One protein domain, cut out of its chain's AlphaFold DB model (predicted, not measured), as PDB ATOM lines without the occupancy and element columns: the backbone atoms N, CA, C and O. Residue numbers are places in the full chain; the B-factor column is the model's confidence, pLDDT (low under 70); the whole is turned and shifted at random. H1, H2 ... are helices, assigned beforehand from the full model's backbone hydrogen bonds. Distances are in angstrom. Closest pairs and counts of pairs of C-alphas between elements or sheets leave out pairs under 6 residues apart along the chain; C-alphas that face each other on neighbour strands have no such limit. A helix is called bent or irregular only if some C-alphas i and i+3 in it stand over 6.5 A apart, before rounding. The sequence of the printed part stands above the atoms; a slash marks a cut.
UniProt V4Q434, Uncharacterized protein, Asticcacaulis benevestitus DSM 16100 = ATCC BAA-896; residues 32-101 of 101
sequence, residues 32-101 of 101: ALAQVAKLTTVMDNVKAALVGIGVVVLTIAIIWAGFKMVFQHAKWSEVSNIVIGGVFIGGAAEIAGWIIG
ATOM      1  N   ALA A  32      28.364 118.821  64.346       59.25
ATOM      2  CA  ALA A  32      28.557 117.666  63.481       59.25
ATOM      3  C   ALA A  32      27.236 116.963  63.113       59.25
ATOM      4  O   ALA A  32      27.068 116.584  61.961       59.25
ATOM      5  N   LEU A  33      26.269 116.840  64.034       56.03
ATOM      6  CA  LEU A  33      24.961 116.235  63.731       56.03
ATOM      7  C   LEU A  33      24.112 117.160  62.850       56.03
ATOM      8  O   LEU A  33      23.481 116.708  61.898       56.03
ATOM      9  N   ALA A  34      24.166 118.470  63.101       56.88
ATOM     10  CA  ALA A  34      23.521 119.469  62.248       56.88
ATOM     11  C   ALA A  34      24.181 119.572  60.859       56.88
ATOM     12  O   ALA A  34      23.508 119.830  59.864       56.88
ATOM     13  N   GLN A  35      25.495 119.357  60.767       57.12
ATOM     14  CA  GLN A  35      26.227 119.352  59.503       57.12
ATOM     15  C   GLN A  35      25.948 118.083  58.697       57.12
ATOM     16  O   GLN A  35      25.757 118.183  57.491       57.12
ATOM     17  N   VAL A  36      25.833 116.918  59.341       62.75
ATOM     18  CA  VAL A  36      25.372 115.685  58.683       62.75
ATOM     19  C   VAL A  36      23.945 115.859  58.153       62.75
ATOM     20  O   VAL A  36      23.705 115.549  56.992       62.75
ATOM     21  N   ALA A  37      23.038 116.471  58.923       63.16
ATOM     22  CA  ALA A  37      21.683 116.789  58.458       63.16
ATOM     23  C   ALA A  37      21.653 117.805  57.293       63.16
ATOM     24  O   ALA A  37      20.790 117.749  56.414       63.16
ATOM     25  N   LYS A  38      22.613 118.737  57.236       63.25
ATOM     26  CA  LYS A  38      22.783 119.625  56.074       63.25
ATOM     27  C   LYS A  38      23.339 118.878  54.866       63.25
ATOM     28  O   LYS A  38      22.906 119.154  53.754       63.25
ATOM     29  N   LEU A  39      24.269 117.946  55.060       67.75
ATOM     30  CA  LEU A  39      24.845 117.148  53.977       67.75
ATOM     31  C   LEU A  39      23.808 116.224  53.341       67.75
ATOM     32  O   LEU A  39      23.760 116.156  52.118       67.75
ATOM     33  N   THR A  40      22.945 115.586  54.135       72.88
ATOM     34  CA  THR A  40      21.821 114.795  53.608       72.88
ATOM     35  C   THR A  40      20.885 115.677  52.784       72.88
ATOM     36  O   THR A  40      20.626 115.376  51.626       72.88
ATOM     37  N   THR A  41      20.518 116.852  53.307       75.56
ATOM     38  CA  THR A  41      19.666 117.819  52.591       75.56
ATOM     39  C   THR A  41      20.297 118.312  51.282       75.56
ATOM     40  O   THR A  41      19.619 118.456  50.267       75.56
ATOM     41  N   VAL A  42      21.604 118.596  51.272       77.56
ATOM     42  CA  VAL A  42      22.313 118.997  50.047       77.56
ATOM     43  C   VAL A  42      22.324 117.852  49.038       77.56
ATOM     44  O   VAL A  42      22.099 118.101  47.856       77.56
ATOM     45  N   MET A  43      22.537 116.614  49.484       76.81
ATOM     46  CA  MET A  43      22.555 115.453  48.597       76.81
ATOM     47  C   MET A  43      21.177 115.176  47.981       76.81
ATOM     48  O   MET A  43      21.093 114.899  46.785       76.81
ATOM     49  N   ASP A  44      20.101 115.376  48.744       81.81
ATOM     50  CA  ASP A  44      18.723 115.280  48.250       81.81
ATOM     51  C   ASP A  44      18.397 116.379  47.227       81.81
ATOM     52  O   ASP A  44      17.815 116.109  46.175       81.81
ATOM     53  N   ASN A  45      18.839 117.614  47.478       79.81
ATOM     54  CA  ASN A  45      18.673 118.717  46.528       79.81
ATOM     55  C   ASN A  45      19.458 118.487  45.230       79.81
ATOM     56  O   ASN A  45      18.961 118.794  44.147       79.81
ATOM     57  N   VAL A  46      20.668 117.923  45.316       83.06
ATOM     58  CA  VAL A  46      21.461 117.556  44.134       83.06
ATOM     59  C   VAL A  46      20.773 116.433  43.355       83.06
ATOM     60  O   VAL A  46      20.670 116.542  42.135       83.06
ATOM     61  N   LYS A  47      20.237 115.402  44.025       81.12
ATOM     62  CA  LYS A  47      19.428 114.344  43.387       81.12
ATOM     63  C   LYS A  47      18.242 114.948  42.633       81.12
ATOM     64  O   LYS A  47      18.060 114.665  41.451       81.12
ATOM     65  N   ALA A  48      17.471 115.812  43.290       81.44
ATOM     66  CA  ALA A  48      16.309 116.462  42.690       81.44
ATOM     67  C   ALA A  48      16.689 117.342  41.488       81.44
ATOM     68  O   ALA A  48      16.040 117.276  40.445       81.44
ATOM     69  N   ALA A  49      17.771 118.117  41.596       82.94
ATOM     70  CA  ALA A  49      18.271 118.935  40.496       82.94
ATOM     71  C   ALA A  49      18.740 118.078  39.310       82.94
ATOM     72  O   ALA A  49      18.433 118.401  38.163       82.94
ATOM     73  N   LEU A  50      19.438 116.969  39.569       81.31
ATOM     74  CA  LEU A  50      19.950 116.086  38.524       81.31
ATOM     75  C   LEU A  50      18.811 115.391  37.758       81.31
ATOM     76  O   LEU A  50      18.844 115.342  36.529       81.31
ATOM     77  N   VAL A  51      17.767 114.936  38.462       84.81
ATOM     78  CA  VAL A  51      16.546 114.399  37.836       84.81
ATOM     79  C   VAL A  51      15.799 115.493  37.069       84.81
ATOM     80  O   VAL A  51      15.397 115.273  35.926       84.81
ATOM     81  N   GLY A  52      15.668 116.690  37.647       85.00
ATOM     82  CA  GLY A  52      15.024 117.833  36.998       85.00
ATOM     83  C   GLY A  52      15.683 118.205  35.668       85.00
ATOM     84  O   GLY A  52      14.998 118.357  34.659       85.00
ATOM     85  N   ILE A  53      17.018 118.272  35.631       86.44
ATOM     86  CA  ILE A  53      17.775 118.527  34.398       86.44
ATOM     87  C   ILE A  53      17.577 117.385  33.390       86.44
ATOM     88  O   ILE A  53      17.383 117.652  32.203       86.44
ATOM     89  N   GLY A  54      17.563 116.127  33.843       84.56
ATOM     90  CA  GLY A  54      17.307 114.966  32.983       84.56
ATOM     91  C   GLY A  54      15.973 115.056  32.233       84.56
ATOM     92  O   GLY A  54      15.926 114.830  31.023       84.56
ATOM     93  N   VAL A  55      14.903 115.472  32.915       86.19
ATOM     94  CA  VAL A  55      13.568 115.652  32.311       86.19
ATOM     95  C   VAL A  55      13.540 116.813  31.310       86.19
ATOM     96  O   VAL A  55      12.913 116.714  30.250       86.19
ATOM     97  N   VAL A  56      14.250 117.909  31.590       89.69
ATOM     98  CA  VAL A  56      14.353 119.037  30.649       89.69
ATOM     99  C   VAL A  56      15.049 118.601  29.359       89.69
ATOM    100  O   VAL A  56      14.548 118.866  28.264       89.69
ATOM    101  N   VAL A  57      16.169 117.879  29.468       88.00
ATOM    102  CA  VAL A  57      16.898 117.364  28.299       88.00
ATOM    103  C   VAL A  57      16.041 116.371  27.508       88.00
ATOM    104  O   VAL A  57      16.005 116.451  26.280       88.00
ATOM    105  N   LEU A  58      15.286 115.499  28.186       89.31
ATOM    106  CA  LEU A  58      14.334 114.580  27.549       89.31
ATOM    107  C   LEU A  58      13.287 115.334  26.716       89.31
ATOM    108  O   LEU A  58      13.002 114.961  25.578       89.31
ATOM    109  N   THR A  59      12.757 116.428  27.257       89.06
ATOM    110  CA  THR A  59      11.752 117.251  26.575       89.06
ATOM    111  C   THR A  59      12.312 117.861  25.286       89.06
ATOM    112  O   THR A  59      11.686 117.773  24.230       89.06
ATOM    113  N   ILE A  60      13.527 118.418  25.338       89.88
ATOM    114  CA  ILE A  60      14.199 118.997  24.162       89.88
ATOM    115  C   ILE A  60      14.511 117.914  23.117       89.88
ATOM    116  O   ILE A  60      14.314 118.135  21.920       89.88
ATOM    117  N   ALA A  61      14.948 116.727  23.548       87.12
ATOM    118  CA  ALA A  61      15.257 115.607  22.662       87.12
ATOM    119  C   ALA A  61      14.025 115.121  21.880       87.12
ATOM    120  O   ALA A  61      14.117 114.871  20.676       87.12
ATOM    121  N   ILE A  62      12.862 115.043  22.534       86.25
ATOM    122  CA  ILE A  62      11.595 114.662  21.894       86.25
ATOM    123  C   ILE A  62      11.148 115.726  20.882       86.25
ATOM    124  O   ILE A  62      10.721 115.380  19.781       86.25
ATOM    125  N   ILE A  63      11.287 117.016  21.209       89.38
ATOM    126  CA  ILE A  63      10.970 118.111  20.278       89.38
ATOM    127  C   ILE A  63      11.854 118.022  19.026       89.38
ATOM    128  O   ILE A  63      11.355 118.115  17.904       89.38
ATOM    129  N   TRP A  64      13.157 117.787  19.202       84.75
ATOM    130  CA  TRP A  64      14.101 117.651  18.091       84.75
ATOM    131  C   TRP A  64      13.799 116.430  17.209       84.75
ATOM    132  O   TRP A  64      13.788 116.528  15.980       84.75
ATOM    133  N   ALA A  65      13.473 115.297  17.835       84.75
ATOM    134  CA  ALA A  65      12.998 114.090  17.166       84.75
ATOM    135  C   ALA A  65      11.733 114.354  16.327       84.75
ATOM    136  O   ALA A  65      11.697 114.022  15.141       84.75
ATOM    137  N   GLY A  66      10.717 114.994  16.913       79.88
ATOM    138  CA  GLY A  66       9.468 115.330  16.228       79.88
ATOM    139  C   GLY A  66       9.682 116.267  15.040       79.88
ATOM    140  O   GLY A  66       9.154 116.018  13.957       79.88
ATOM    141  N   PHE A  67      10.523 117.293  15.199       81.44
ATOM    142  CA  PHE A  67      10.844 118.224  14.116       81.44
ATOM    143  C   PHE A  67      11.518 117.518  12.927       81.44
ATOM    144  O   PHE A  67      11.110 117.721  11.779       81.44
ATOM    145  N   LYS A  68      12.488 116.625  13.185       74.75
ATOM    146  CA  LYS A  68      13.129 115.826  12.127       74.75
ATOM    147  C   LYS A  68      12.164 114.856  11.437       74.75
ATOM    148  O   LYS A  68      12.266 114.678  10.223       74.75
ATOM    149  N   MET A  69      11.218 114.251  12.161       72.88
ATOM    150  CA  MET A  69      10.245 113.327  11.555       72.88
ATOM    151  C   MET A  69       9.192 114.031  10.702       72.88
ATOM    152  O   MET A  69       8.843 113.522   9.640       72.88
ATOM    153  N   VAL A  70       8.701 115.196  11.138       75.06
ATOM    154  CA  VAL A  70       7.619 115.912  10.444       75.06
ATOM    155  C   VAL A  70       8.117 116.629   9.187       75.06
ATOM    156  O   VAL A  70       7.430 116.604   8.171       75.06
ATOM    157  N   PHE A  71       9.304 117.246   9.221       68.44
ATOM    158  CA  PHE A  71       9.731 118.162   8.153       68.44
ATOM    159  C   PHE A  71      10.860 117.651   7.255       68.44
ATOM    160  O   PHE A  71      11.088 118.233   6.198       68.44
ATOM    161  N   GLN A  72      11.570 116.584   7.630       62.00
ATOM    162  CA  GLN A  72      12.704 116.086   6.836       62.00
ATOM    163  C   GLN A  72      12.479 114.698   6.229       62.00
ATOM    164  O   GLN A  72      13.395 114.168   5.604       62.00
ATOM    165  N   HIS A  73      11.303 114.080   6.428       61.81
ATOM    166  CA  HIS A  73      11.089 112.646   6.162       61.81
ATOM    167  C   HIS A  73      12.252 111.785   6.694       61.81
ATOM    168  O   HIS A  73      12.604 110.757   6.106       61.81
ATOM    169  N   ALA A  74      12.898 112.236   7.779       60.44
ATOM    170  CA  ALA A  74      14.074 111.580   8.314       60.44
ATOM    171  C   ALA A  74      13.676 110.156   8.693       60.44
ATOM    172  O   ALA A  74      12.664 109.940   9.365       60.44
ATOM    173  N   LYS A  75      14.450 109.178   8.209       64.06
ATOM    174  CA  LYS A  75      14.167 107.760   8.439       64.06
ATOM    175  C   LYS A  75      13.996 107.539   9.939       64.06
ATOM    176  O   LYS A  75      14.851 107.963  10.715       64.06
ATOM    177  N   TRP A  76      12.951 106.807  10.329       68.94
ATOM    178  CA  TRP A  76      12.689 106.393  11.716       68.94
ATOM    179  C   TRP A  76      13.928 105.828  12.422       68.94
ATOM    180  O   TRP A  76      14.051 105.949  13.633       68.94
ATOM    181  N   SER A  77      14.886 105.286  11.666       74.88
ATOM    182  CA  SER A  77      16.194 104.862  12.167       74.88
ATOM    183  C   SER A  77      16.976 105.968  12.894       74.88
ATOM    184  O   SER A  77      17.556 105.684  13.936       74.88
ATOM    185  N   GLU A  78      16.990 107.210  12.402       78.25
ATOM    186  CA  GLU A  78      17.742 108.311  13.032       78.25
ATOM    187  C   GLU A  78      17.062 108.832  14.301       78.25
ATOM    188  O   GLU A  78      17.726 109.319  15.214       78.25
ATOM    189  N   VAL A  79      15.738 108.715  14.366       79.81
ATOM    190  CA  VAL A  79      14.943 109.215  15.490       79.81
ATOM    191  C   VAL A  79      14.749 108.147  16.570       79.81
ATOM    192  O   VAL A  79      14.731 108.472  17.756       79.81
ATOM    193  N   SER A  80      14.698 106.867  16.189       81.94
ATOM    194  CA  SER A  80      14.495 105.747  17.117       81.94
ATOM    195  C   SER A  80      15.561 105.683  18.210       81.94
ATOM    196  O   SER A  80      15.212 105.476  19.369       81.94
ATOM    197  N   ASN A  81      16.831 105.950  17.882       84.38
ATOM    198  CA  ASN A  81      17.919 105.918  18.859       84.38
ATOM    199  C   ASN A  81      17.730 106.944  19.985       84.38
ATOM    200  O   ASN A  81      17.974 106.628  21.146       84.38
ATOM    201  N   ILE A  82      17.264 108.156  19.666       86.75
ATOM    202  CA  ILE A  82      16.995 109.191  20.676       86.75
ATOM    203  C   ILE A  82      15.772 108.837  21.519       86.75
ATOM    204  O   ILE A  82      15.796 109.030  22.730       86.75
ATOM    205  N   VAL A  83      14.718 108.300  20.905       86.38
ATOM    206  CA  VAL A  83      13.485 107.929  21.618       86.38
ATOM    207  C   VAL A  83      13.738 106.772  22.584       86.38
ATOM    208  O   VAL A  83      13.348 106.844  23.746       86.38
ATOM    209  N   ILE A  84      14.442 105.733  22.132       88.19
ATOM    210  CA  ILE A  84      14.823 104.585  22.962       88.19
ATOM    211  C   ILE A  84      15.746 105.031  24.100       88.19
ATOM    212  O   ILE A  84      15.504 104.681  25.254       88.19
ATOM    213  N   GLY A  85      16.749 105.866  23.805       88.38
ATOM    214  CA  GLY A  85      17.608 106.457  24.832       88.38
ATOM    215  C   GLY A  85      16.819 107.281  25.853       88.38
ATOM    216  O   GLY A  85      17.012 107.119  27.054       88.38
ATOM    217  N   GLY A  86      15.880 108.109  25.392       88.06
ATOM    218  CA  GLY A  86      15.026 108.931  26.248       88.06
ATOM    219  C   GLY A  86      14.132 108.113  27.180       88.06
ATOM    220  O   GLY A  86      14.038 108.429  28.365       88.06
ATOM    221  N   VAL A  87      13.537 107.025  26.680       87.56
ATOM    222  CA  VAL A  87      12.727 106.098  27.489       87.56
ATOM    223  C   VAL A  87      13.572 105.409  28.559       87.56
ATOM    224  O   VAL A  87      13.142 105.331  29.708       87.56
ATOM    225  N   PHE A  88      14.786 104.958  28.227       88.88
ATOM    226  CA  PHE A  88      15.671 104.336  29.216       88.88
ATOM    227  C   PHE A  88      16.145 105.320  30.289       88.88
ATOM    228  O   PHE A  88      16.186 104.956  31.460       88.88
ATOM    229  N   ILE A  89      16.453 106.567  29.919       86.31
ATOM    230  CA  ILE A  89      16.843 107.610  30.879       86.31
ATOM    231  C   ILE A  89      15.670 107.946  31.811       86.31
ATOM    232  O   ILE A  89      15.854 107.994  33.026       86.31
ATOM    233  N   GLY A  90      14.464 108.128  31.263       85.12
ATOM    234  CA  GLY A  90      13.259 108.408  32.049       85.12
ATOM    235  C   GLY A  90      12.892 107.263  32.998       85.12
ATOM    236  O   GLY A  90      12.707 107.490  34.191       85.12
ATOM    237  N   GLY A  91      12.875 106.023  32.498       85.44
ATOM    238  CA  GLY A  91      12.576 104.838  33.310       85.44
ATOM    239  C   GLY A  91      13.627 104.567  34.390       85.44
ATOM    240  O   GLY A  91      13.283 104.217  35.517       85.44
ATOM    241  N   ALA A  92      14.912 104.789  34.095       84.38
ATOM    242  CA  ALA A  92      15.976 104.669  35.090       84.38
ATOM    243  C   ALA A  92      15.880 105.746  36.181       84.38
ATOM    244  O   ALA A  92      16.157 105.451  37.342       84.38
ATOM    245  N   ALA A  93      15.470 106.974  35.837       82.94
ATOM    246  CA  ALA A  93      15.307 108.059  36.803       82.94
ATOM    247  C   ALA A  93      14.207 107.757  37.835       82.94
ATOM    248  O   ALA A  93      14.404 108.013  39.024       82.94
ATOM    249  N   GLU A  94      13.089 107.159  37.415       82.38
ATOM    250  CA  GLU A  94      12.035 106.730  38.341       82.38
ATOM    251  C   GLU A  94      12.499 105.573  39.231       82.38
ATOM    252  O   GLU A  94      12.364 105.655  40.451       82.38
ATOM    253  N   ILE A  95      13.132 104.540  38.666       83.31
ATOM    254  CA  ILE A  95      13.642 103.404  39.455       83.31
ATOM    255  C   ILE A  95      14.705 103.868  40.467       83.31
ATOM    256  O   ILE A  95      14.689 103.452  41.623       83.31
ATOM    257  N   ALA A  96      15.601 104.778  40.076       78.88
ATOM    258  CA  ALA A  96      16.575 105.382  40.984       78.88
ATOM    259  C   ALA A  96      15.900 106.221  42.080       78.88
ATOM    260  O   ALA A  96      16.341 106.208  43.230       78.88
ATOM    261  N   GLY A  97      14.811 106.920  41.750       77.44
ATOM    262  CA  GLY A  97      13.967 107.617  42.716       77.44
ATOM    263  C   GLY A  97      13.434 106.686  43.805       77.44
ATOM    264  O   GLY A  97      13.492 107.059  44.973       77.44
ATOM    265  N   TRP A  98      13.007 105.479  43.422       78.75
ATOM    266  CA  TRP A  98      12.475 104.452  44.323       78.75
ATOM    267  C   TRP A  98      13.545 103.706  45.137       78.75
ATOM    268  O   TRP A  98      13.256 103.289  46.250       78.75
ATOM    269  N   ILE A  99      14.760 103.516  44.608       74.56
ATOM    270  CA  ILE A  99      15.842 102.773  45.294       74.56
ATOM    271  C   ILE A  99      16.679 103.673  46.222       74.56
ATOM    272  O   ILE A  99      17.203 103.202  47.227       74.56
ATOM    273  N   ILE A 100      16.850 104.953  45.872       69.81
ATOM    274  CA  ILE A 100      17.635 105.942  46.644       69.81
ATOM    275  C   ILE A 100      16.716 106.835  47.503       69.81
ATOM    276  O   ILE A 100      17.179 107.789  48.119       69.81
ATOM    277  N   GLY A 101      15.396 106.635  47.451       56.47
ATOM    278  CA  GLY A 101      14.447 107.244  48.395       56.47
ATOM    279  C   GLY A 101      14.391 106.440  49.684       56.47
ATOM    280  O   GLY A 101      14.228 107.078  50.744       56.47
TER     281      GLY A 101
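Overview. This is residues 32 to 101 of the 101 residues of an uncharacterized protein of Asticcacaulis benevestitus DSM 16100 = ATCC BAA-896 (UniProt V4Q434). A long helical hairpin: the long helix H1 runs the length of a rod, and after a tight turn the shorter helix H2 folds back side by side with its later part. The first part of H1, residues 32 to 43, sticks out beyond H2 and stands free. The printed part has 70 residues with two named helices, H1 then H2, and no named strand; the class is all helix. It is extended, with a radius of gyration of the C-alphas of 17.3 A, and spans 60 by 19 by 11 A.

Arrangement. H1, residues 32 to 71, and H2, residues 76 to 99, form a helical hairpin. They touch, H1 with residues 51 to 69 alone; the closest C-alphas are those of Ala 65 and Val 79, 5.5 A apart. They run opposite ways at a shallow tilt of 20 degrees. Every O i to N i+4 pair is within hydrogen-bond range in H1, and 18 of 20 in H2.

Along the chain. H1 begins at C-alpha 32 (28.557, 117.666, 63.481) and measures 58.4 A from first to last C-alpha. H2 measures 33.9 A and ends at C-alpha 99 (15.842, 102.773, 45.294). H2 is neither bent nor irregular, but only just: C-alphas 78 and 81 are 6.3 A apart.

Size, cuts and confidence. The two C-alphas farthest apart, those of Ala 32 and His 73, are 60.1 A apart. The printed part has no cut and ends at Gly 101, the chain's last residue. The link from H1 to H2 is tight. Mean pLDDT of the printed part is 78.2, with residues 32 to 39, 71 to 76 and 100 to 101 under 70.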